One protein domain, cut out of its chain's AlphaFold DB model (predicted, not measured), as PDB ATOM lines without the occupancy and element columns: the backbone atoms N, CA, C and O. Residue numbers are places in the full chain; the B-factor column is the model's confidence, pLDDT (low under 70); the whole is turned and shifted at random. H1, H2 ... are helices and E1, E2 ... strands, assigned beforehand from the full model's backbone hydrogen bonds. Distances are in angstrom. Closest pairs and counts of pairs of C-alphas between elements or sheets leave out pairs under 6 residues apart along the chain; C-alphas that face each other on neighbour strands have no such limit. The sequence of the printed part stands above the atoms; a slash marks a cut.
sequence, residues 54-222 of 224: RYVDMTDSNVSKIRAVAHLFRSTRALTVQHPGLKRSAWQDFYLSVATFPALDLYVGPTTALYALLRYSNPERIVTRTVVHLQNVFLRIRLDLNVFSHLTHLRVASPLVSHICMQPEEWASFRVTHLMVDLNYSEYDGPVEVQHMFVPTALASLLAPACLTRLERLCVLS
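Overview. This is residues 54 to 222 of the 224 residues of an uncharacterized protein of Exidia glandulosa HHB12029 (UniProt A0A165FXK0). The chain winds in right-handed turns set side by side, and the strands E1 to E7 make one twisted, curled wall. Helices lie over one side of it, H1 to H3 clustered at the E1 end, H4 and H5 near the middle and H9 at the E7 end; the other face is bare. You have 169 printed residues with nine named helices and seven named strands, in the order E1 H1 H2 E2 H3 E3 H4 E4 H5 H6 E5 H7 H8 E6 H9 E7. The sheet's order is E1 E2 E3 E4 E5 E6 E7, all parallel; the class is mixed, helices and strands. The whole is compact, with a radius of gyration of the C-alphas of 16.4 A and spans of 48 by 33 by 25 A.

Arrangement. Start at edge strand E1, residues 55 to 58: its N 56 is within hydrogen-bond range of O 78 in E2, residues 78 to 81, at 2.9 A. Onward, N 79 meets that range with O 106 of E3, residues 106 to 109, at 3.0 A, and N 107 with O 125 of E4, residues 125 to 131, at 2.9 A. Then come N 126 and O 153 of E5, residues 153 to 157, at 2.9 A, N 154 and O 178 of E6, residues 178 to 182, at 2.9 A, and N 179 and O 217 of edge strand E7, residues 217 to 221, at 3.0 A. Each step from E1 to E7 is a strand-helix-strand unit, two parallel neighbour strands with one or more helices between, its crossover right-handed. H1, residues 63 to 68, only grazes the sheet. H3, residues 88 to 100, touches H1, closest at C-alphas 97 and 67, 5.1 A. Its residues 97 to 100 alone touch H2, residues 70 to 75, closest at C-alphas 100 and 70, 5.3 A. Its residues 94 to 99 alone touch H4, residues 111 to 117, closest at C-alphas 98 and 117, 5.4 A. H4 is on the sheet at a height of 8.9 A. H7, residues 161 to 164, touches H5, residues 134 to 139, closest at C-alphas 164 and 134, 6.2 A, and H9, residues 192 to 206, closest at C-alphas 161 and 202, 5.5 A. H9 only grazes the sheet. H6, residues 145 to 148, and H8, residues 168 to 172, touch no helix. Every O i to N i+4 pair is within hydrogen-bond range in H1, H5 and H8, against 5 of 9 in H3, 2 of 3 in H4, 9 of 11 in H9 and 0 of 2 in H2, which has 1 of 3 O i to N i+3 pairs; H6 and H7 are too short.

Along the chain. Find C-alpha 55 at (14.795, 39.690, 29.163), where E1 begins. H3 runs 20.0 A, E4 16.8 A and H9 20.9 A. E7 ends at C-alpha 221, (12.956, 22.120, 48.744).

Size, cuts and confidence. The C-alphas farthest apart, those of His 71 and Glu 193, are 49.7 A from each other. The printed part has no cut, and none of its links is long. Mean pLDDT of the printed part is 77.2; 59 residues are under 70, among them 131 to 149, 157 to 174 and 183 to 198.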
ATOM      1  N   ARG A  54      15.661  43.342  27.322       92.31
ATOM      2  CA  ARG A  54      16.018  43.309  28.746       92.31
ATOM      3  C   ARG A  54      15.960  41.888  29.310       92.31
ATOM      4  O   ARG A  54      16.800  41.535  30.141       92.31
ATOM      5  N   TYR A  55      15.005  41.094  28.823       91.69
ATOM      6  CA  TYR A  55      14.795  39.690  29.163       91.69
ATOM      7  C   TYR A  55      14.898  38.848  27.893       91.69
ATOM      8  O   TYR A  55      14.108  39.030  26.965       91.69
ATOM      9  N   VAL A  56      15.857  37.930  27.851       93.06
ATOM     10  CA  VAL A  56      16.096  37.071  26.689       93.06
ATOM     11  C   VAL A  56      15.901  35.621  27.085       93.06
ATOM     12  O   VAL A  56      16.572  35.126  27.987       93.06
ATOM     13  N   ASP A  57      15.028  34.933  26.357       93.44
ATOM     14  CA  ASP A  57      14.911  33.483  26.416       93.44
ATOM     15  C   ASP A  57      15.668  32.895  25.228       93.44
ATOM     16  O   ASP A  57      15.319  33.133  24.071       93.44
ATOM     17  N   MET A  58      16.730  32.153  25.506       94.44
ATOM     18  CA  MET A  58      17.599  31.549  24.513       94.44
ATOM     19  C   MET A  58      17.258  30.077  24.319       94.44
ATOM     20  O   MET A  58      17.263  29.282  25.260       94.44
ATOM     21  N   THR A  59      16.990  29.721  23.071       94.56
ATOM     22  CA  THR A  59      16.552  28.399  22.634       94.56
ATOM     23  C   THR A  59      17.347  27.959  21.409       94.56
ATOM     24  O   THR A  59      18.027  28.759  20.756       94.56
ATOM     25  N   ASP A  60      17.206  26.687  21.036       92.56
ATOM     26  CA  ASP A  60      17.823  26.145  19.819       92.56
ATOM     27  C   ASP A  60      17.458  26.932  18.550       92.56
ATOM     28  O   ASP A  60      18.240  26.999  17.605       92.56
ATOM     29  N   SER A  61      16.257  27.521  18.504       92.88
ATOM     30  CA  SER A  61      15.723  28.179  17.308       92.88
ATOM     31  C   SER A  61      16.154  29.638  17.151       92.88
ATOM     32  O   SER A  61      15.965  30.217  16.075       92.88
ATOM     33  N   ASN A  62      16.707  30.253  18.202       93.50
ATOM     34  CA  ASN A  62      17.034  31.678  18.200       93.50
ATOM     35  C   ASN A  62      18.501  32.005  18.505       93.50
ATOM     36  O   ASN A  62      18.922  33.111  18.171       93.50
ATOM     37  N   VAL A  63      19.293  31.073  19.045       94.06
ATOM     38  CA  VAL A  63      20.691  31.338  19.424       94.06
ATOM     39  C   VAL A  63      21.543  31.847  18.253       94.06
ATOM     40  O   VAL A  63      22.302  32.805  18.403       94.06
ATOM     41  N   SER A  64      21.345  31.300  17.053       93.44
ATOM     42  CA  SER A  64      22.042  31.737  15.836       93.44
ATOM     43  C   SER A  64      21.649  33.158  15.416       93.44
ATOM     44  O   SER A  64      22.493  33.942  14.977       93.44
ATOM     45  N   LYS A  65      20.380  33.536  15.611       93.19
ATOM     46  CA  LYS A  65      19.876  34.892  15.342       93.19
ATOM     47  C   LYS A  65      20.434  35.890  16.347       93.19
ATOM     48  O   LYS A  65      20.853  36.971  15.952       93.19
ATOM     49  N   ILE A  66      20.482  35.513  17.623       92.56
ATOM     50  CA  ILE A  66      21.068  36.330  18.689       92.56
ATOM     51  C   ILE A  66      22.539  36.608  18.383       92.56
ATOM     52  O   ILE A  66      22.963  37.762  18.400       92.56
ATOM     53  N   ARG A  67      23.292  35.566  18.009       92.38
ATOM     54  CA  ARG A  67      24.684  35.690  17.566       92.38
ATOM     55  C   ARG A  67      24.829  36.677  16.403       92.38
ATOM     56  O   ARG A  67      25.734  37.507  16.428       92.38
ATOM     57  N   ALA A  68      23.950  36.610  15.404       92.25
ATOM     58  CA  ALA A  68      24.019  37.477  14.227       92.25
ATOM     59  C   ALA A  68      23.843  38.974  14.552       92.25
ATOM     60  O   ALA A  68      24.398  39.818  13.852       92.25
ATOM     61  N   VAL A  69      23.111  39.316  15.620       91.88
ATOM     62  CA  VAL A  69      22.855  40.710  16.031       91.88
ATOM     63  C   VAL A  69      23.288  40.990  17.471       91.88
ATOM     64  O   VAL A  69      22.626  41.719  18.206       91.88
ATOM     65  N   ALA A  70      24.446  40.450  17.862       89.44
ATOM     66  CA  ALA A  70      24.976  40.513  19.226       89.44
ATOM     67  C   ALA A  70      24.936  41.920  19.855       89.44
ATOM     68  O   ALA A  70      24.523  42.092  20.996       89.44
ATOM     69  N   HIS A  71      25.293  42.965  19.107       89.31
ATOM     70  CA  HIS A  71      25.330  44.339  19.625       89.31
ATOM     71  C   HIS A  71      24.001  44.823  20.242       89.31
ATOM     72  O   HIS A  71      24.038  45.671  21.131       89.31
ATOM     73  N   LEU A  72      22.854  44.275  19.819       90.06
ATOM     74  CA  LEU A  72      21.543  44.640  20.356       90.06
ATOM     75  C   LEU A  72      21.365  44.196  21.814       90.06
ATOM     76  O   LEU A  72      20.701  44.872  22.588       90.06
ATOM     77  N   PHE A  73      21.986  43.102  22.233       92.75
ATOM     78  CA  PHE A  73      21.711  42.470  23.527       92.75
ATOM     79  C   PHE A  73      22.655  42.917  24.654       92.75
ATOM     80  O   PHE A  73      22.652  42.350  25.745       92.75
ATOM     81  N   ARG A  74      23.449  43.972  24.434       91.62
ATOM     82  CA  ARG A  74      24.378  44.489  25.454       91.62
ATOM     83  C   ARG A  74      23.680  45.000  26.717       91.62
ATOM     84  O   ARG A  74      24.294  45.029  27.778       91.62
ATOM     85  N   SER A  75      22.420  45.418  26.595       91.81
ATOM     86  CA  SER A  75      21.574  45.903  27.692       91.81
ATOM     87  C   SER A  75      20.743  44.804  28.362       91.81
ATOM     88  O   SER A  75      19.992  45.098  29.295       91.81
ATOM     89  N   THR A  76      20.850  43.552  27.905       94.94
ATOM     90  CA  THR A  76      20.134  42.425  28.502       94.94
ATOM     91  C   THR A  76      20.558  42.244  29.954       94.94
ATOM     92  O   THR A  76      21.742  42.125  30.259       94.94
ATOM     93  N   ARG A  77      19.562  42.207  30.843       94.56
ATOM     94  CA  ARG A  77      19.741  42.059  32.294       94.56
ATOM     95  C   ARG A  77      19.380  40.669  32.791       94.56
ATOM     96  O   ARG A  77      19.899  40.235  33.810       94.56
ATOM     97  N   ALA A  78      18.510  39.963  32.079       94.50
ATOM     98  CA  ALA A  78      18.106  38.614  32.435       94.50
ATOM     99  C   ALA A  78      18.206  37.683  31.228       94.50
ATOM    100  O   ALA A  78      17.644  37.971  30.169       94.50
ATOM    101  N   LEU A  79      18.895  36.560  31.411       95.38
ATOM    102  CA  LEU A  79      19.043  35.524  30.398       95.38
ATOM    103  C   LEU A  79      18.509  34.194  30.928       95.38
ATOM    104  O   LEU A  79      19.039  33.643  31.894       95.38
ATOM    105  N   THR A  80      17.499  33.663  30.246       94.88
ATOM    106  CA  THR A  80      17.033  32.290  30.422       94.88
ATOM    107  C   THR A  80      17.598  31.440  29.298       94.88
ATOM    108  O   THR A  80      17.397  31.754  28.131       94.88
ATOM    109  N   VAL A  81      18.265  30.337  29.607       94.00
ATOM    110  CA  VAL A  81      18.677  29.338  28.617       94.00
ATOM    111  C   VAL A  81      17.765  28.124  28.745       94.00
ATOM    112  O   VAL A  81      17.484  27.662  29.853       94.00
ATOM    113  N   GLN A  82      17.290  27.621  27.605       90.12
ATOM    114  CA  GLN A  82      16.401  26.466  27.511       90.12
ATOM    115  C   GLN A  82      16.903  25.276  28.349       90.12
ATOM    116  O   GLN A  82      18.087  24.946  28.337       90.12
ATOM    117  N   HIS A  83      15.977  24.623  29.057       78.75
ATOM    118  CA  HIS A  83      16.203  23.398  29.832       78.75
ATOM    119  C   HIS A  83      15.671  22.175  29.056       78.75
ATOM    120  O   HIS A  83      14.614  22.312  28.431       78.75
ATOM    121  N   PRO A  84      16.334  20.997  29.079       75.00
ATOM    122  CA  PRO A  84      17.548  20.635  29.838       75.00
ATOM    123  C   PRO A  84      18.856  21.220  29.283       75.00
ATOM    124  O   PRO A  84      19.907  21.139  29.910       75.00
ATOM    125  N   GLY A  85      18.799  21.860  28.120       81.38
ATOM    126  CA  GLY A  85      19.924  22.544  27.505       81.38
ATOM    127  C   GLY A  85      19.663  22.801  26.033       81.38
ATOM    128  O   GLY A  85      18.605  22.454  25.507       81.38
ATOM    129  N   LEU A  86      20.653  23.387  25.366       87.50
ATOM    130  CA  LEU A  86      20.665  23.507  23.914       87.50
ATOM    131  C   LEU A  86      21.092  22.177  23.270       87.50
ATOM    132  O   LEU A  86      21.828  21.379  23.861       87.50
ATOM    133  N   LYS A  87      20.670  21.932  22.032       89.88
ATOM    134  CA  LYS A  87      21.191  20.838  21.199       89.88
ATOM    135  C   LYS A  87      22.674  21.049  20.915       89.88
ATOM    136  O   LYS A  87      23.170  22.173  20.873       89.88
ATOM    137  N   ARG A  88      23.399  19.957  20.642       85.88
ATOM    138  CA  ARG A  88      24.849  19.986  20.360       85.88
ATOM    139  C   ARG A  88      25.234  21.009  19.280       85.88
ATOM    140  O   ARG A  88      26.242  21.683  19.441       85.88
ATOM    141  N   SER A  89      24.435  21.150  18.223       87.00
ATOM    142  CA  SER A  89      24.665  22.144  17.164       87.00
ATOM    143  C   SER A  89      24.486  23.591  17.645       87.00
ATOM    144  O   SER A  89      25.262  24.461  17.266       87.00
ATOM    145  N   ALA A  90      23.511  23.842  18.519       90.62
ATOM    146  CA  ALA A  90      23.198  25.163  19.064       90.62
ATOM    147  C   ALA A  90      24.213  25.635  20.125       90.62
ATOM    148  O   ALA A  90      24.401  26.837  20.315       90.62
ATOM    149  N   TRP A  91      24.930  24.713  20.777       90.69
ATOM    150  CA  TRP A  91      25.980  25.060  21.741       90.69
ATOM    151  C   TRP A  91      27.127  25.865  21.133       90.69
ATOM    152  O   TRP A  91      27.682  26.730  21.804       90.69
ATOM    153  N   GLN A  92      27.491  25.617  19.875       91.44
ATOM    154  CA  GLN A  92      28.567  26.380  19.244       91.44
ATOM    155  C   GLN A  92      28.178  27.854  19.073       91.44
ATOM    156  O   GLN A  92      28.963  28.741  19.403       91.44
ATOM    157  N   ASP A  93      26.945  28.119  18.639       92.62
ATOM    158  CA  ASP A  93      26.417  29.482  18.554       92.62
ATOM    159  C   ASP A  93      26.274  30.129  19.935       92.62
ATOM    160  O   ASP A  93      26.538  31.323  20.092       92.62
ATOM    161  N   PHE A  94      25.931  29.341  20.956       93.56
ATOM    162  CA  PHE A  94      25.916  29.799  22.340       93.56
ATOM    163  C   PHE A  94      27.299  30.281  22.793       93.56
ATOM    164  O   PHE A  94      27.451  31.431  23.197       93.56
ATOM    165  N   TYR A  95      28.338  29.452  22.659       91.56
ATOM    166  CA  TYR A  95      29.699  29.817  23.071       91.56
ATOM    167  C   TYR A  95      30.254  31.032  22.327       91.56
ATOM    168  O   TYR A  95      31.088  31.752  22.866       91.56
ATOM    169  N   LEU A  96      29.799  31.278  21.100       91.19
ATOM    170  CA  LEU A  96      30.182  32.464  20.340       91.19
ATOM    171  C   LEU A  96      29.352  33.701  20.705       91.19
ATOM    172  O   LEU A  96      29.771  34.818  20.413       91.19
ATOM    173  N   SER A  97      28.197  33.524  21.348       92.06
ATOM    174  CA  SER A  97      27.314  34.615  21.761       92.06
ATOM    175  C   SER A  97      27.446  34.997  23.234       92.06
ATOM    176  O   SER A  97      26.967  36.062  23.588       92.06
ATOM    177  N   VAL A  98      28.132  34.248  24.101       90.69
ATOM    178  CA  VAL A  98      28.215  34.583  25.543       90.69
ATOM    179  C   VAL A  98      28.754  35.988  25.853       90.69
ATOM    180  O   VAL A  98      28.244  36.645  26.755       90.69
ATOM    181  N   ALA A  99      29.715  36.496  25.074       91.69
ATOM    182  CA  ALA A  99      30.283  37.841  25.258       91.69
ATOM    183  C   ALA A  99      29.294  38.980  24.931       91.69
ATOM    184  O   ALA A  99      29.569  40.155  25.162       91.69
ATOM    185  N   THR A 100      28.135  38.628  24.381       93.06
ATOM    186  CA  THR A 100      27.058  39.546  24.014       93.06
ATOM    187  C   THR A 100      26.349  40.146  25.229       93.06
ATOM    188  O   THR A 100      25.755  41.217  25.115       93.06
ATOM    189  N   PHE A 101      26.429  39.485  26.387       93.62
ATOM    190  CA  PHE A 101      25.620  39.792  27.567       93.62
ATOM    191  C   PHE A 101      26.473  40.263  28.760       93.62
ATOM    192  O   PHE A 101      26.524  39.582  29.782       93.62
ATOM    193  N   PRO A 102      27.163  41.413  28.675       91.38
ATOM    194  CA  PRO A 102      28.071  41.850  29.737       91.38
ATOM    195  C   PRO A 102      27.344  42.305  31.013       91.38
ATOM    196  O   PRO A 102      27.915  42.253  32.095       91.38
ATOM    197  N   ALA A 103      26.093  42.762  30.895       91.31
ATOM    198  CA  ALA A 103      25.348  43.434  31.960       91.31
ATOM    199  C   ALA A 103      24.288  42.539  32.629       91.31
ATOM    200  O   ALA A 103      23.265  43.044  33.088       91.31
ATOM    201  N   LEU A 104      24.484  41.217  32.636       93.25
ATOM    202  CA  LEU A 104      23.519  40.301  33.243       93.25
ATOM    203  C   LEU A 104      23.445  40.504  34.755       93.25
ATOM    204  O   LEU A 104      24.457  40.411  35.437       93.25
ATOM    205  N   ASP A 105      22.226  40.682  35.254       93.12
ATOM    206  CA  ASP A 105      21.890  40.698  36.677       93.12
ATOM    207  C   ASP A 105      21.323  39.326  37.104       93.12
ATOM    208  O   ASP A 105      21.526  38.877  38.232       93.12
ATOM    209  N   LEU A 106      20.609  38.639  36.198       92.94
ATOM    210  CA  LEU A 106      19.950  37.353  36.437       92.94
ATOM    211  C   LEU A 106      20.279  36.331  35.343       92.94
ATOM    212  O   LEU A 106      20.068  36.569  34.153       92.94
ATOM    213  N   TYR A 107      20.692  35.141  35.767       93.06
ATOM    214  CA  TYR A 107      20.825  33.969  34.914       93.06
ATOM    215  C   TYR A 107      19.874  32.852  35.355       93.06
ATOM    216  O   TYR A 107      19.788  32.536  36.543       93.06
ATOM    217  N   VAL A 108      19.213  32.207  34.390       91.81
ATOM    218  CA  VAL A 108      18.393  31.010  34.607       91.81
ATOM    219  C   VAL A 108      18.730  29.956  33.551       91.81
ATOM    220  O   VAL A 108      18.561  30.213  32.366       91.81
ATOM    221  N   GLY A 109      19.159  28.752  33.925       90.31
ATOM    222  CA  GLY A 109      19.448  27.714  32.923       90.31
ATOM    223  C   GLY A 109      20.340  26.568  33.403       90.31
ATOM    224  O   GLY A 109      20.483  26.369  34.613       90.31
ATOM    225  N   PRO A 110      20.906  25.776  32.476       86.50
ATOM    226  CA  PRO A 110      21.794  24.669  32.806       86.50
ATOM    227  C   PRO A 110      23.197  25.144  33.204       86.50
ATOM    228  O   PRO A 110      23.761  26.074  32.628       86.50
ATOM    229  N   THR A 111      23.823  24.434  34.138       81.06
ATOM    230  CA  THR A 111      25.141  24.760  34.706       81.06
ATOM    231  C   THR A 111      26.231  24.922  33.634       81.06
ATOM    232  O   THR A 111      27.107  25.776  33.744       81.06
ATOM    233  N   THR A 112      26.163  24.149  32.549       83.44
ATOM    234  CA  THR A 112      27.106  24.233  31.421       83.44
ATOM    235  C   THR A 112      27.084  25.592  30.718       83.44
ATOM    236  O   THR A 112      28.139  26.106  30.349       83.44
ATOM    237  N   ALA A 113      25.906  26.204  30.564       89.06
ATOM    238  CA  ALA A 113      25.771  27.529  29.964       89.06
ATOM    239  C   ALA A 113      26.267  28.625  30.912       89.06
ATOM    240  O   ALA A 113      26.971  29.537  30.475       89.06
ATOM    241  N   LEU A 114      25.964  28.499  32.208       87.12
ATOM    242  CA  LEU A 114      26.464  29.406  33.240       87.12
ATOM    243  C   LEU A 114      27.995  29.519  33.197       87.12
ATOM    244  O   LEU A 114      28.537  30.619  33.174       87.12
ATOM    245  N   TYR A 115      28.699  28.389  33.114       83.69
ATOM    246  CA  TYR A 115      30.164  28.348  33.079       83.69
ATOM    247  C   TYR A 115      30.793  29.124  31.927       83.69
ATOM    248  O   TYR A 115      31.857  29.723  32.087       83.69
ATOM    249  N   ALA A 116      30.147  29.131  30.767       87.06
ATOM    250  CA  ALA A 116      30.616  29.916  29.637       87.06
ATOM    251  C   ALA A 116      30.346  31.416  29.829       87.06
ATOM    252  O   ALA A 116      31.172  32.241  29.441       87.06
ATOM    253  N   LEU A 117      29.205  31.761  30.437       89.44
ATOM    254  CA  LEU A 117      28.775  33.142  30.673       89.44
ATOM    255  C   LEU A 117      29.604  33.850  31.743       89.44
ATOM    256  O   LEU A 117      29.915  35.029  31.576       89.44
ATOM    257  N   LEU A 118      30.005  33.145  32.802       86.12
ATOM    258  CA  LEU A 118      30.776  33.719  33.915       86.12
ATOM    259  C   LEU A 118      32.153  34.262  33.501       86.12
ATOM    260  O   LEU A 118      32.770  35.020  34.238       86.12
ATOM    261  N   ARG A 119      32.643  33.912  32.304       83.31
ATOM    262  CA  ARG A 119      33.867  34.499  31.734       83.31
ATOM    263  C   ARG A 119      33.685  35.935  31.236       83.31
ATOM    264  O   ARG A 119      34.676  36.626  31.034       83.31
ATOM    265  N   TYR A 120      32.446  36.355  30.993       87.50
ATOM    266  CA  TYR A 120      32.119  37.630  30.345       87.50
ATOM    267  C   TYR A 120      31.096  38.465  31.118       87.50
ATOM    268  O   TYR A 120      30.877  39.625  30.783       87.50
ATOM    269  N   SER A 121      30.452  37.876  32.124       87.56
ATOM    270  CA  SER A 121      29.371  38.482  32.893       87.56
ATOM    271  C   SER A 121      29.465  38.063  34.355       87.56
ATOM    272  O   SER A 121      29.998  36.997  34.663       87.56
ATOM    273  N   ASN A 122      28.940  38.899  35.247       86.50
ATOM    274  CA  ASN A 122      28.931  38.656  36.686       86.50
ATOM    275  C   ASN A 122      27.502  38.828  37.236       86.50
ATOM    276  O   ASN A 122      27.185  39.878  37.794       86.50
ATOM    277  N   PRO A 123      26.609  37.845  37.000       87.75
ATOM    278  CA  PRO A 123      25.223  37.931  37.434       87.75
ATOM    279  C   PRO A 123      25.097  37.863  38.955       87.75
ATOM    280  O   PRO A 123      25.614  36.954  39.602       87.75
ATOM    281  N   GLU A 124      24.313  38.782  39.520       88.25
ATOM    282  CA  GLU A 124      24.020  38.823  40.957       88.25
ATOM    283  C   GLU A 124      23.101  37.681  41.407       88.25
ATOM    284  O   GLU A 124      23.077  37.305  42.584       88.25
ATOM    285  N   ARG A 125      22.294  37.151  40.483       87.50
ATOM    286  CA  ARG A 125      21.301  36.110  40.746       87.50
ATOM    287  C   ARG A 125      21.482  34.956  39.774       87.50
ATOM    288  O   ARG A 125      21.377  35.128  38.561       87.50
ATOM    289  N   ILE A 126      21.699  33.762  40.311       87.31
ATOM    290  CA  ILE A 126      21.908  32.546  39.528       87.31
ATOM    291  C   ILE A 126      20.851  31.514  39.911       87.31
ATOM    292  O   ILE A 126      20.730  31.110  41.067       87.31
ATOM    293  N   VAL A 127      20.109  31.047  38.910       86.38
ATOM    294  CA  VAL A 127      19.122  29.978  39.043       86.38
ATOM    295  C   VAL A 127      19.515  28.831  38.128       86.38
ATOM    296  O   VAL A 127      19.213  28.817  36.934       86.38
ATOM    297  N   THR A 128      20.192  27.842  38.694       82.44
ATOM    298  CA  THR A 128      20.525  26.627  37.950       82.44
ATOM    299  C   THR A 128      19.366  25.645  38.008       82.44
ATOM    300  O   THR A 128      18.753  25.443  39.056       82.44
ATOM    301  N   ARG A 129      19.024  25.081  36.851       72.94
ATOM    302  CA  ARG A 129      17.961  24.073  36.724       72.94
ATOM    303  C   ARG A 129      18.493  22.648  36.605       72.94
ATOM    304  O   ARG A 129      17.698  21.728  36.617       72.94
ATOM    305  N   THR A 130      19.808  22.489  36.504       71.44
ATOM    306  CA  THR A 130      20.501  21.199  36.443       71.44
ATOM    307  C   THR A 130      21.354  21.001  37.684       71.44
ATOM    308  O   THR A 130      21.663  21.982  38.366       71.44
ATOM    309  N   VAL A 131      21.816  19.770  37.925       67.31
ATOM    310  CA  VAL A 131      22.755  19.500  39.022       67.31
ATOM    311  C   VAL A 131      23.956  20.443  38.964       67.31
ATOM    312  O   VAL A 131      24.647  20.539  37.942       67.31
ATOM    313  N   VAL A 132      24.230  21.136  40.068       64.06
ATOM    314  CA  VAL A 132      25.476  21.888  40.233       64.06
ATOM    315  C   VAL A 132      26.401  21.106  41.137       64.06
ATOM    316  O   VAL A 132      26.220  21.029  42.348       64.06
ATOM    317  N   HIS A 133      27.465  20.582  40.545       62.16
ATOM    318  CA  HIS A 133      28.627  20.176  41.317       62.16
ATOM    319  C   HIS A 133      29.404  21.442  41.660       62.16
ATOM    320  O   HIS A 133      30.209  21.890  40.846       62.16
ATOM    321  N   LEU A 134      29.142  22.027  42.830       57.69
ATOM    322  CA  LEU A 134      29.771  23.281  43.259       57.69
ATOM    323  C   LEU A 134      31.298  23.197  43.155       57.69
ATOM    324  O   LEU A 134      31.897  24.037  42.498       57.69
ATOM    325  N   GLN A 135      31.908  22.090  43.587       57.16
ATOM    326  CA  GLN A 135      33.332  21.800  43.359       57.16
ATOM    327  C   GLN A 135      33.811  22.042  41.907       57.16
ATOM    328  O   GLN A 135      34.899  22.563  41.687       57.16
ATOM    329  N   ASN A 136      32.996  21.730  40.892       58.06
ATOM    330  CA  ASN A 136      33.346  21.920  39.482       58.06
ATOM    331  C   ASN A 136      33.141  23.360  38.995       58.06
ATOM    332  O   ASN A 136      33.819  23.753  38.046       58.06
ATOM    333  N   VAL A 137      32.243  24.130  39.621       57.34
ATOM    334  CA  VAL A 137      32.082  25.571  39.351       57.34
ATOM    335  C   VAL A 137      33.411  26.279  39.614       57.34
ATOM    336  O   VAL A 137      33.844  27.108  38.815       57.34
ATOM    337  N   PHE A 138      34.084  25.886  40.696       54.50
ATOM    338  CA  PHE A 138      35.234  26.602  41.237       54.50
ATOM    339  C   PHE A 138      36.581  25.989  40.819       54.50
ATOM    340  O   PHE A 138      37.500  26.723  40.463       54.50
ATOM    341  N   LEU A 139      36.700  24.655  40.734       52.47
ATOM    342  CA  LEU A 139      37.974  23.992  40.407       52.47
ATOM    343  C   LEU A 139      38.291  23.939  38.905       52.47
ATOM    344  O   LEU A 139      39.459  23.972  38.519       52.47
ATOM    345  N   ARG A 140      37.285  23.828  38.022       47.94
ATOM    346  CA  ARG A 140      37.541  23.548  36.591       47.94
ATOM    347  C   ARG A 140      37.757  24.780  35.722       47.94
ATOM    348  O   ARG A 140      38.341  24.647  34.649       47.94
ATOM    349  N   ILE A 141      37.292  25.958  36.134       50.88
ATOM    350  CA  ILE A 141      37.253  27.127  35.235       50.88
ATOM    351  C   ILE A 141      38.373  28.131  35.537       50.88
ATOM    352  O   ILE A 141      38.599  29.023  34.726       50.88
ATOM    353  N   ARG A 142      39.120  27.980  36.646       52.34
ATOM    354  CA  ARG A 142      40.064  29.011  37.133       52.34
ATOM    355  C   ARG A 142      39.425  30.409  37.149       52.34
ATOM    356  O   ARG A 142      40.087  31.399  36.848       52.34
ATOM    357  N   LEU A 143      38.121  30.484  37.416       57.19
ATOM    358  CA  LEU A 143      37.475  31.765  37.657       57.19
ATOM    359  C   LEU A 143      37.913  32.197  39.048       57.19
ATOM    360  O   LEU A 143      37.787  31.428  39.998       57.19
ATOM    361  N   ASP A 144      38.474  33.397  39.134       61.81
ATOM    362  CA  ASP A 144      38.762  34.030  40.413       61.81
ATOM    363  C   ASP A 144      37.472  34.037  41.254       61.81
ATOM    364  O   ASP A 144      36.396  34.332  40.727       61.81
ATOM    365  N   LEU A 145      37.561  33.711  42.546       61.25
ATOM    366  CA  LEU A 145      36.423  33.766  43.474       61.25
ATOM    367  C   LEU A 145      35.763  35.157  43.463       61.25
ATOM    368  O   LEU A 145      34.553  35.280  43.664       61.25
ATOM    369  N   ASN A 146      36.523  36.197  43.098       64.62
ATOM    370  CA  ASN A 146      36.022  37.550  42.866       64.62
ATOM    371  C   ASN A 146      34.907  37.646  41.807       64.62
ATOM    372  O   ASN A 146      34.090  38.570  41.874       64.62
ATOM    373  N   VAL A 147      34.812  36.695  40.869       64.81
ATOM    374  CA  VAL A 147      33.724  36.608  39.875       64.81
ATOM    375  C   VAL A 147      32.372  36.371  40.544       64.81
ATOM    376  O   VAL A 147      31.351  36.665  39.948       64.81
ATOM    377  N   PHE A 148      32.330  35.922  41.797       66.00
ATOM    378  CA  PHE A 148      31.087  35.715  42.542       66.00
ATOM    379  C   PHE A 148      30.893  36.722  43.676       66.00
ATOM    380  O   PHE A 148      29.987  36.573  44.494       66.00
ATOM    381  N   SER A 149      31.712  37.775  43.727       66.19
ATOM    382  CA  SER A 149      31.633  38.792  44.780       66.19
ATOM    383  C   SER A 149      30.300  39.552  44.781       66.19
ATOM    384  O   SER A 149      29.892  40.071  45.819       66.19
ATOM    385  N   HIS A 150      29.589  39.564  43.651       70.94
ATOM    386  CA  HIS A 150      28.257  40.151  43.499       70.94
ATOM    387  C   HIS A 150      27.110  39.136  43.632       70.94
ATOM    388  O   HIS A 150      25.943  39.527  43.617       70.94
ATOM    389  N   LEU A 151      27.410  37.842  43.788       77.12
ATOM    390  CA  LEU A 151      26.391  36.804  43.893       77.12
ATOM    391  C   LEU A 151      25.636  36.945  45.218       77.12
ATOM    392  O   LEU A 151      26.191  36.721  46.292       77.12
ATOM    393  N   THR A 152      24.352  37.275  45.127       80.00
ATOM    394  CA  THR A 152      23.452  37.414  46.279       80.00
ATOM    395  C   THR A 152      22.463  36.259  46.369       80.00
ATOM    396  O   THR A 152      22.143  35.826  47.472       80.00
ATOM    397  N   HIS A 153      22.000  35.740  45.225       81.25
ATOM    398  CA  HIS A 153      20.993  34.679  45.165       81.25
ATOM    399  C   HIS A 153      21.500  33.486  44.365       81.25
ATOM    400  O   HIS A 153      21.850  33.625  43.191       81.25
ATOM    401  N   LEU A 154      21.459  32.305  44.974       78.62
ATOM    402  CA  LEU A 154      21.864  31.060  44.341       78.62
ATOM    403  C   LEU A 154      20.769  30.002  44.518       78.62
ATOM    404  O   LEU A 154      20.486  29.592  45.639       78.62
ATOM    405  N   ARG A 155      20.163  29.539  43.417       80.12
ATOM    406  CA  ARG A 155      19.362  28.304  43.400       80.12
ATOM    407  C   ARG A 155      20.166  27.193  42.748       80.12
ATOM    408  O   ARG A 155      20.524  27.302  41.570       80.12
ATOM    409  N   VAL A 156      20.382  26.121  43.497       72.94
ATOM    410  CA  VAL A 156      21.089  24.920  43.055       72.94
ATOM    411  C   VAL A 156      20.158  23.727  43.146       72.94
ATOM    412  O   VAL A 156      19.659  23.418  44.223       72.94
ATOM    413  N   ALA A 157      19.965  23.038  42.026       68.12
ATOM    414  CA  ALA A 157      19.512  21.659  42.073       68.12
ATOM    415  C   ALA A 157      20.707  20.774  42.439       68.12
ATOM    416  O   ALA A 157      21.744  20.839  41.778       68.12
ATOM    417  N   SER A 158      20.614  19.992  43.513       64.62
ATOM    418  CA  SER A 158      21.656  19.021  43.858       64.62
ATOM    419  C   SER A 158      21.054  17.812  44.570       64.62
ATOM    420  O   SER A 158      20.474  17.979  45.641       64.62
ATOM    421  N   PRO A 159      21.239  16.593  44.033       54.66
ATOM    422  CA  PRO A 159      20.770  15.370  44.676       54.66
ATOM    423  C   PRO A 159      21.639  14.947  45.865       54.66
ATOM    424  O   PRO A 159      21.239  14.120  46.674       54.66
ATOM    425  N   LEU A 160      22.851  15.493  45.973       55.03
ATOM    426  CA  LEU A 160      23.807  15.150  47.013       55.03
ATOM    427  C   LEU A 160      24.360  16.439  47.604       55.03
ATOM    428  O   LEU A 160      25.266  17.080  47.065       55.03
ATOM    429  N   VAL A 161      23.805  16.819  48.752       53.28
ATOM    430  CA  VAL A 161      24.282  17.956  49.548       53.28
ATOM    431  C   VAL A 161      25.734  17.719  50.021       53.28
ATOM    432  O   VAL A 161      26.458  18.666  50.309       53.28
ATOM    433  N   SER A 162      26.219  16.470  49.989       47.28
ATOM    434  CA  SER A 162      27.614  16.098  50.272       47.28
ATOM    435  C   SER A 162      28.651  16.758  49.348       47.28
ATOM    436  O   SER A 162      29.814  16.861  49.727       47.28
ATOM    437  N   HIS A 163      28.255  17.269  48.175       51.19
ATOM    438  CA  HIS A 163      29.140  18.033  47.279       51.19
ATOM    439  C   HIS A 163      29.123  19.551  47.514       51.19
ATOM    440  O   HIS A 163      29.785  20.293  46.786       51.19
ATOM    441  N   ILE A 164      28.369  20.018  48.513       53.88
ATOM    442  CA  ILE A 164      28.388  21.408  48.993       53.88
ATOM    443  C   ILE A 164      29.537  21.627  50.003       53.88
ATOM    444  O   ILE A 164      29.855  22.762  50.358       53.88
ATOM    445  N   CYS A 165      30.225  20.552  50.407       51.38
ATOM    446  CA  CYS A 165      31.430  20.564  51.239       51.38
ATOM    447  C   CYS A 165      32.644  21.152  50.499       51.38
ATOM    448  O   CYS A 165      33.605  20.452  50.191       51.38
ATOM    449  N   MET A 166      32.594  22.445  50.192       57.19
ATOM    450  CA  MET A 166      33.802  23.244  50.022       57.19
ATOM    451  C   MET A 166      34.432  23.498  51.391       57.19
ATOM    452  O   MET A 166      33.760  23.362  52.421       57.19
ATOM    453  N   GLN A 167      35.707  23.881  51.415       60.69
ATOM    454  CA  GLN A 167      36.306  24.342  52.665       60.69
ATOM    455  C   GLN A 167      35.553  25.604  53.134       60.69
ATOM    456  O   GLN A 167      35.201  26.440  52.296       60.69
ATOM    457  N   PRO A 168      35.291  25.779  54.442       63.03
ATOM    458  CA  PRO A 168      34.562  26.940  54.964       63.03
ATOM    459  C   PRO A 168      35.107  28.292  54.481       63.03
ATOM    460  O   PRO A 168      34.347  29.221  54.228       63.03
ATOM    461  N   GLU A 169      36.424  28.374  54.292       64.00
ATOM    462  CA  GLU A 169      37.147  29.554  53.810       64.00
ATOM    463  C   GLU A 169      36.745  29.969  52.388       64.00
ATOM    464  O   GLU A 169      36.681  31.161  52.081       64.00
ATOM    465  N   GLU A 170      36.426  29.001  51.525       66.25
ATOM    466  CA  GLU A 170      35.980  29.271  50.158       66.25
ATOM    467  C   GLU A 170      34.591  29.912  50.197       66.25
ATOM    468  O   GLU A 170      34.384  30.949  49.568       66.25
ATOM    469  N   TRP A 171      33.679  29.382  51.021       65.88
ATOM    470  CA  TRP A 171      32.342  29.947  51.232       65.88
ATOM    471  C   TRP A 171      32.364  31.347  51.863       65.88
ATOM    472  O   TRP A 171      31.567  32.204  51.473       65.88
ATOM    473  N   ALA A 172      33.307  31.610  52.771       65.81
ATOM    474  CA  ALA A 172      33.430  32.896  53.456       65.81
ATOM    475  C   ALA A 172      33.684  34.070  52.493       65.81
ATOM    476  O   ALA A 172      33.348  35.216  52.803       65.81
ATOM    477  N   SER A 173      34.262  33.790  51.319       66.62
ATOM    478  CA  SER A 173      34.514  34.789  50.276       66.62
ATOM    479  C   SER A 173      33.244  35.252  49.546       66.62
ATOM    480  O   SER A 173      33.232  36.324  48.931       66.62
ATOM    481  N   PHE A 174      32.150  34.489  49.638       67.25
ATOM    482  CA  PHE A 174      30.910  34.780  48.929       67.25
ATOM    483  C   PHE A 174      30.013  35.747  49.702       67.25
ATOM    484  O   PHE A 174      29.908  35.726  50.927       67.25
ATOM    485  N   ARG A 175      29.275  36.575  48.953       73.12
ATOM    486  CA  ARG A 175      28.253  37.483  49.498       73.12
ATOM    487  C   ARG A 175      26.830  36.942  49.354       73.12
ATOM    488  O   ARG A 175      25.885  37.726  49.320       73.12
ATOM    489  N   VAL A 176      26.679  35.620  49.273       74.75
ATOM    490  CA  VAL A 176      25.373  34.973  49.109       74.75
ATOM    491  C   VAL A 176      24.509  35.282  50.329       74.75
ATOM    492  O   VAL A 176      24.817  34.853  51.439       74.75
ATOM    493  N   THR A 177      23.419  36.018  50.112       81.06
ATOM    494  CA  THR A 177      22.417  36.311  51.144       81.06
ATOM    495  C   THR A 177      21.246  35.338  51.084       81.06
ATOM    496  O   THR A 177      20.598  35.090  52.096       81.06
ATOM    497  N   HIS A 178      20.982  34.753  49.913       80.19
ATOM    498  CA  HIS A 178      19.862  33.849  49.676       80.19
ATOM    499  C   HIS A 178      20.337  32.580  48.962       80.19
ATOM    500  O   HIS A 178      20.730  32.620  47.794       80.19
ATOM    501  N   LEU A 179      20.253  31.440  49.646       79.75
ATOM    502  CA  LEU A 179      20.564  30.127  49.085       79.75
ATOM    503  C   LEU A 179      19.294  29.280  49.028       79.75
ATOM    504  O   LEU A 179      18.615  29.092  50.035       79.75
ATOM    505  N   MET A 180      18.980  28.749  47.849       80.00
ATOM    506  CA  MET A 180      17.934  27.753  47.678       80.00
ATOM    507  C   MET A 180      18.529  26.448  47.166       80.00
ATOM    508  O   MET A 180      19.131  26.411  46.092       80.00
ATOM    509  N   VAL A 181      18.333  25.378  47.927       77.00
ATOM    510  CA  VAL A 181      18.783  24.033  47.581       77.00
ATOM    511  C   VAL A 181      17.562  23.202  47.221       77.00
ATOM    512  O   VAL A 181      16.657  23.019  48.035       77.00
ATOM    513  N   ASP A 182      17.526  22.739  45.978       74.12
ATOM    514  CA  ASP A 182      16.483  21.864  45.463       74.12
ATOM    515  C   ASP A 182      16.968  20.415  45.535       74.12
ATOM    516  O   ASP A 182      17.848  20.006  44.769       74.12
ATOM    517  N   LEU A 183      16.437  19.680  46.516       69.69
ATOM    518  CA  LEU A 183      16.773  18.280  46.784       69.69
ATOM    519  C   LEU A 183      15.920  17.322  45.946       69.69
ATOM    520  O   LEU A 183      16.288  16.167  45.772       69.69
ATOM    521  N   ASN A 184      14.821  17.806  45.366       64.69
ATOM    522  CA  ASN A 184      13.862  17.008  44.596       64.69
ATOM    523  C   ASN A 184      14.276  16.815  43.138       64.69
ATOM    524  O   ASN A 184      13.438  16.818  42.234       64.69
ATOM    525  N   TYR A 185      15.575  16.710  42.877       64.12
ATOM    526  CA  TYR A 185      16.058  16.661  41.510       64.12
ATOM    527  C   TYR A 185      15.731  15.308  40.863       64.12
ATOM    528  O   TYR A 185      16.426  14.316  41.073       64.12
ATOM    529  N   SER A 186      14.670  15.296  40.053       56.47
ATOM    530  CA  SER A 186      14.044  14.103  39.469       56.47
ATOM    531  C   SER A 186      14.904  13.332  38.463       56.47
ATOM    532  O   SER A 186      14.491  12.265  38.025       56.47
ATOM    533  N   GLU A 187      16.058  13.859  38.048       59.84
ATOM    534  CA  GLU A 187      16.984  13.143  37.152       59.84
ATOM    535  C   GLU A 187      18.088  12.389  37.919       59.84
ATOM    536  O   GLU A 187      18.996  11.833  37.303       59.84
ATOM    537  N   TYR A 188      18.059  12.381  39.257       60.97
ATOM    538  CA  TYR A 188      18.953  11.535  40.041       60.97
ATOM    539  C   TYR A 188      18.352  10.144  40.235       60.97
ATOM    540  O   TYR A 188      17.357   9.981  40.930       60.97
ATOM    541  N   ASP A 189      19.013   9.147  39.657       60.19
ATOM    542  CA  ASP A 189      18.577   7.745  39.642       60.19
ATOM    543  C   ASP A 189      19.069   6.939  40.866       60.19
ATOM    544  O   ASP A 189      19.153   5.714  40.845       60.19
ATOM    545  N   GLY A 190      19.498   7.625  41.933       64.38
ATOM    546  CA  GLY A 190      20.009   6.985  43.145       64.38
ATOM    547  C   GLY A 190      18.948   6.837  44.243       64.38
ATOM    548  O   GLY A 190      17.933   7.533  44.232       64.38
ATOM    549  N   PRO A 191      19.182   5.949  45.226       63.56
ATOM    550  CA  PRO A 191      18.224   5.674  46.291       63.56
ATOM    551  C   PRO A 191      17.953   6.922  47.144       63.56
ATOM    552  O   PRO A 191      18.868   7.514  47.721       63.56
ATOM    553  N   VAL A 192      16.673   7.287  47.250       65.00
ATOM    554  CA  VAL A 192      16.158   8.449  47.999       65.00
ATOM    555  C   VAL A 192      16.637   8.437  49.459       65.00
ATOM    556  O   VAL A 192      17.064   9.457  49.993       65.00
ATOM    557  N   GLU A 193      16.688   7.260  50.080       66.88
ATOM    558  CA  GLU A 193      17.151   7.043  51.460       66.88
ATOM    559  C   GLU A 193      18.581   7.550  51.704       66.88
ATOM    560  O   GLU A 193      18.873   8.152  52.740       66.88
ATOM    561  N   VAL A 194      19.471   7.369  50.722       65.38
ATOM    562  CA  VAL A 194      20.860   7.832  50.805       65.38
ATOM    563  C   VAL A 194      20.916   9.356  50.741       65.38
ATOM    564  O   VAL A 194      21.690   9.964  51.477       65.38
ATOM    565  N   GLN A 195      20.066   9.997  49.932       62.88
ATOM    566  CA  GLN A 195      19.996  11.458  49.881       62.88
ATOM    567  C   GLN A 195      19.575  12.039  51.232       62.88
ATOM    568  O   GLN A 195      20.273  12.904  51.766       62.88
ATOM    569  N   HIS A 196      18.488  11.529  51.821       67.50
ATOM    570  CA  HIS A 196      17.986  12.013  53.112       67.50
ATOM    571  C   HIS A 196      19.009  11.850  54.241       67.50
ATOM    572  O   HIS A 196      19.079  12.711  55.117       67.50
ATOM    573  N   MET A 197      19.851  10.810  54.202       68.12
ATOM    574  CA  MET A 197      20.908  10.605  55.197       68.12
ATOM    575  C   MET A 197      21.978  11.714  55.177       68.12
ATOM    576  O   MET A 197      22.517  12.067  56.224       68.12
ATOM    577  N   PHE A 198      22.280  12.295  54.011       68.25
ATOM    578  CA  PHE A 198      23.318  13.327  53.872       68.25
ATOM    579  C   PHE A 198      22.815  14.761  54.068       68.25
ATOM    580  O   PHE A 198      23.630  15.662  54.293       68.25
ATOM    581  N   VAL A 199      21.499  14.991  53.999       71.00
ATOM    582  CA  VAL A 199      20.904  16.332  54.129       71.00
ATOM    583  C   VAL A 199      21.264  17.000  55.465       71.00
ATOM    584  O   VAL A 199      21.783  18.117  55.415       71.00
ATOM    585  N   PRO A 200      21.092  16.366  56.646       73.06
ATOM    586  CA  PRO A 200      21.405  17.010  57.924       73.06
ATOM    587  C   PRO A 200      22.876  17.417  58.041       73.06
ATOM    588  O   PRO A 200      23.173  18.550  58.411       73.06
ATOM    589  N   THR A 201      23.795  16.520  57.670       71.31
ATOM    590  CA  THR A 201      25.244  16.759  57.750       71.31
ATOM    591  C   THR A 201      25.663  17.936  56.885       71.31
ATOM    592  O   THR A 201      26.440  18.786  57.305       71.31
ATOM    593  N   ALA A 202      25.135  18.021  55.672       69.69
ATOM    594  CA  ALA A 202      25.546  19.058  54.751       69.69
ATOM    595  C   ALA A 202      24.849  20.406  55.007       69.69
ATOM    596  O   ALA A 202      25.464  21.451  54.797       69.69
ATOM    597  N   LEU A 203      23.619  20.406  55.537       73.44
ATOM    598  CA  LEU A 203      23.005  21.617  56.090       73.44
ATOM    599  C   LEU A 203      23.787  22.129  57.304       73.44
ATOM    600  O   LEU A 203      24.029  23.328  57.396       73.44
ATOM    601  N   ALA A 204      24.236  21.238  58.195       74.56
ATOM    602  CA  ALA A 204      25.078  21.610  59.331       74.56
ATOM    603  C   ALA A 204      26.409  22.232  58.874       74.56
ATOM    604  O   ALA A 204      26.823  23.252  59.420       74.56
ATOM    605  N   SER A 205      27.039  21.681  57.831       72.19
ATOM    606  CA  SER A 205      28.247  22.260  57.229       72.19
ATOM    607  C   SER A 205      27.998  23.627  56.588       72.19
ATOM    608  O   SER A 205      28.812  24.530  56.746       72.19
ATOM    609  N   LEU A 206      26.876  23.813  55.885       69.31
ATOM    610  CA  LEU A 206      26.500  25.092  55.268       69.31
ATOM    611  C   LEU A 206      26.198  26.191  56.293       69.31
ATOM    612  O   LEU A 206      26.556  27.349  56.086       69.31
ATOM    613  N   LEU A 207      25.514  25.819  57.376       73.50
ATOM    614  CA  LEU A 207      25.115  26.713  58.462       73.50
ATOM    615  C   LEU A 207      26.227  26.927  59.493       73.50
ATOM    616  O   LEU A 207      26.040  27.694  60.440       73.50
ATOM    617  N   ALA A 208      27.382  26.277  59.327       74.62
ATOM    618  CA  ALA A 208      28.538  26.554  60.158       74.62
ATOM    619  C   ALA A 208      28.884  28.056  60.049       74.62
ATOM    620  O   ALA A 208      28.980  28.572  58.932       74.62
ATOM    621  N   PRO A 209      29.104  28.771  61.172       64.88
ATOM    622  CA  PRO A 209      29.245  30.234  61.186       64.88
ATOM    623  C   PRO A 209      30.328  30.798  60.254       64.88
ATOM    624  O   PRO A 209      30.251  31.953  59.845       64.88
ATOM    625  N   ALA A 210      31.338  29.988  59.926       64.81
ATOM    626  CA  ALA A 210      32.438  30.366  59.047       64.81
ATOM    627  C   ALA A 210      32.110  30.244  57.549       64.81
ATOM    628  O   ALA A 210      32.785  30.877  56.748       64.81
ATOM    629  N   CYS A 211      31.103  29.454  57.162       67.94
ATOM    630  CA  CYS A 211      30.832  29.162  55.758       67.94
ATOM    631  C   CYS A 211      30.104  30.326  55.080       67.94
ATOM    632  O   CYS A 211      30.664  30.991  54.222       67.94
ATOM    633  N   LEU A 212      28.866  30.630  55.466       74.00
ATOM    634  CA  LEU A 212      28.062  31.656  54.794       74.00
ATOM    635  C   LEU A 212      27.747  32.819  55.735       74.00
ATOM    636  O   LEU A 212      26.621  32.995  56.191       74.00
ATOM    637  N   THR A 213      28.758  33.645  56.002       74.12
ATOM    638  CA  THR A 213      28.697  34.742  56.990       74.12
ATOM    639  C   THR A 213      27.617  35.796  56.719       74.12
ATOM    640  O   THR A 213      27.257  36.551  57.620       74.12
ATOM    641  N   ARG A 214      27.098  35.866  55.487       79.00
ATOM    642  CA  ARG A 214      26.062  36.819  55.054       79.00
ATOM    643  C   ARG A 214      24.718  36.172  54.731       79.00
ATOM    644  O   ARG A 214      23.854  36.852  54.187       79.00
ATOM    645  N   LEU A 215      24.538  34.881  55.014       79.81
ATOM    646  CA  LEU A 215      23.295  34.191  54.690       79.81
ATOM    647  C   LEU A 215      22.145  34.745  55.529       79.81
ATOM    648  O   LEU A 215      22.129  34.623  56.749       79.81
ATOM    649  N   GLU A 216      21.158  35.319  54.855       84.06
ATOM    650  CA  GLU A 216      19.932  35.818  55.470       84.06
ATOM    651  C   GLU A 216      18.804  34.793  55.338       84.06
ATOM    652  O   GLU A 216      17.940  34.697  56.211       84.06
ATOM    653  N   ARG A 217      18.786  34.025  54.237       81.50
ATOM    654  CA  ARG A 217      17.737  33.040  53.949       81.50
ATOM    655  C   ARG A 217      18.290  31.760  53.332       81.50
ATOM    656  O   ARG A 217      18.982  31.797  52.314       81.50
ATOM    657  N   LEU A 218      17.885  30.632  53.912       80.38
ATOM    658  CA  LEU A 218      18.106  29.289  53.385       80.38
ATOM    659  C   LEU A 218      16.756  28.626  53.103       80.38
ATOM    660  O   LEU A 218      15.964  28.420  54.019       80.38
ATOM    661  N   CYS A 219      16.512  28.277  51.844       79.06
ATOM    662  CA  CYS A 219      15.334  27.522  51.432       79.06
ATOM    663  C   CYS A 219      15.760  26.120  51.001       79.06
ATOM    664  O   CYS A 219      16.594  25.973  50.107       79.06
ATOM    665  N   VAL A 220      15.166  25.094  51.601       75.50
ATOM    666  CA  VAL A 220      15.392  23.698  51.220       75.50
ATOM    667  C   VAL A 220      14.087  23.155  50.659       75.50
ATOM    668  O   VAL A 220      13.074  23.141  51.352       75.50
ATOM    669  N   LEU A 221      14.099  22.760  49.388       72.69
ATOM    670  CA  LEU A 221      12.956  22.120  48.744       72.69
ATOM    671  C   LEU A 221      13.163  20.604  48.792       72.69
ATOM    672  O   LEU A 221      14.020  20.081  48.085       72.69
ATOM    673  N   SER A 222      12.377  19.921  49.623       66.00
ATOM    674  CA  SER A 222      12.291  18.457  49.716       66.00
ATOM    675  C   SER A 222      10.823  18.028  49.722       66.00
ATOM    676  O   SER A 222      10.017  18.638  50.423       66.00
TER     677      SER A 222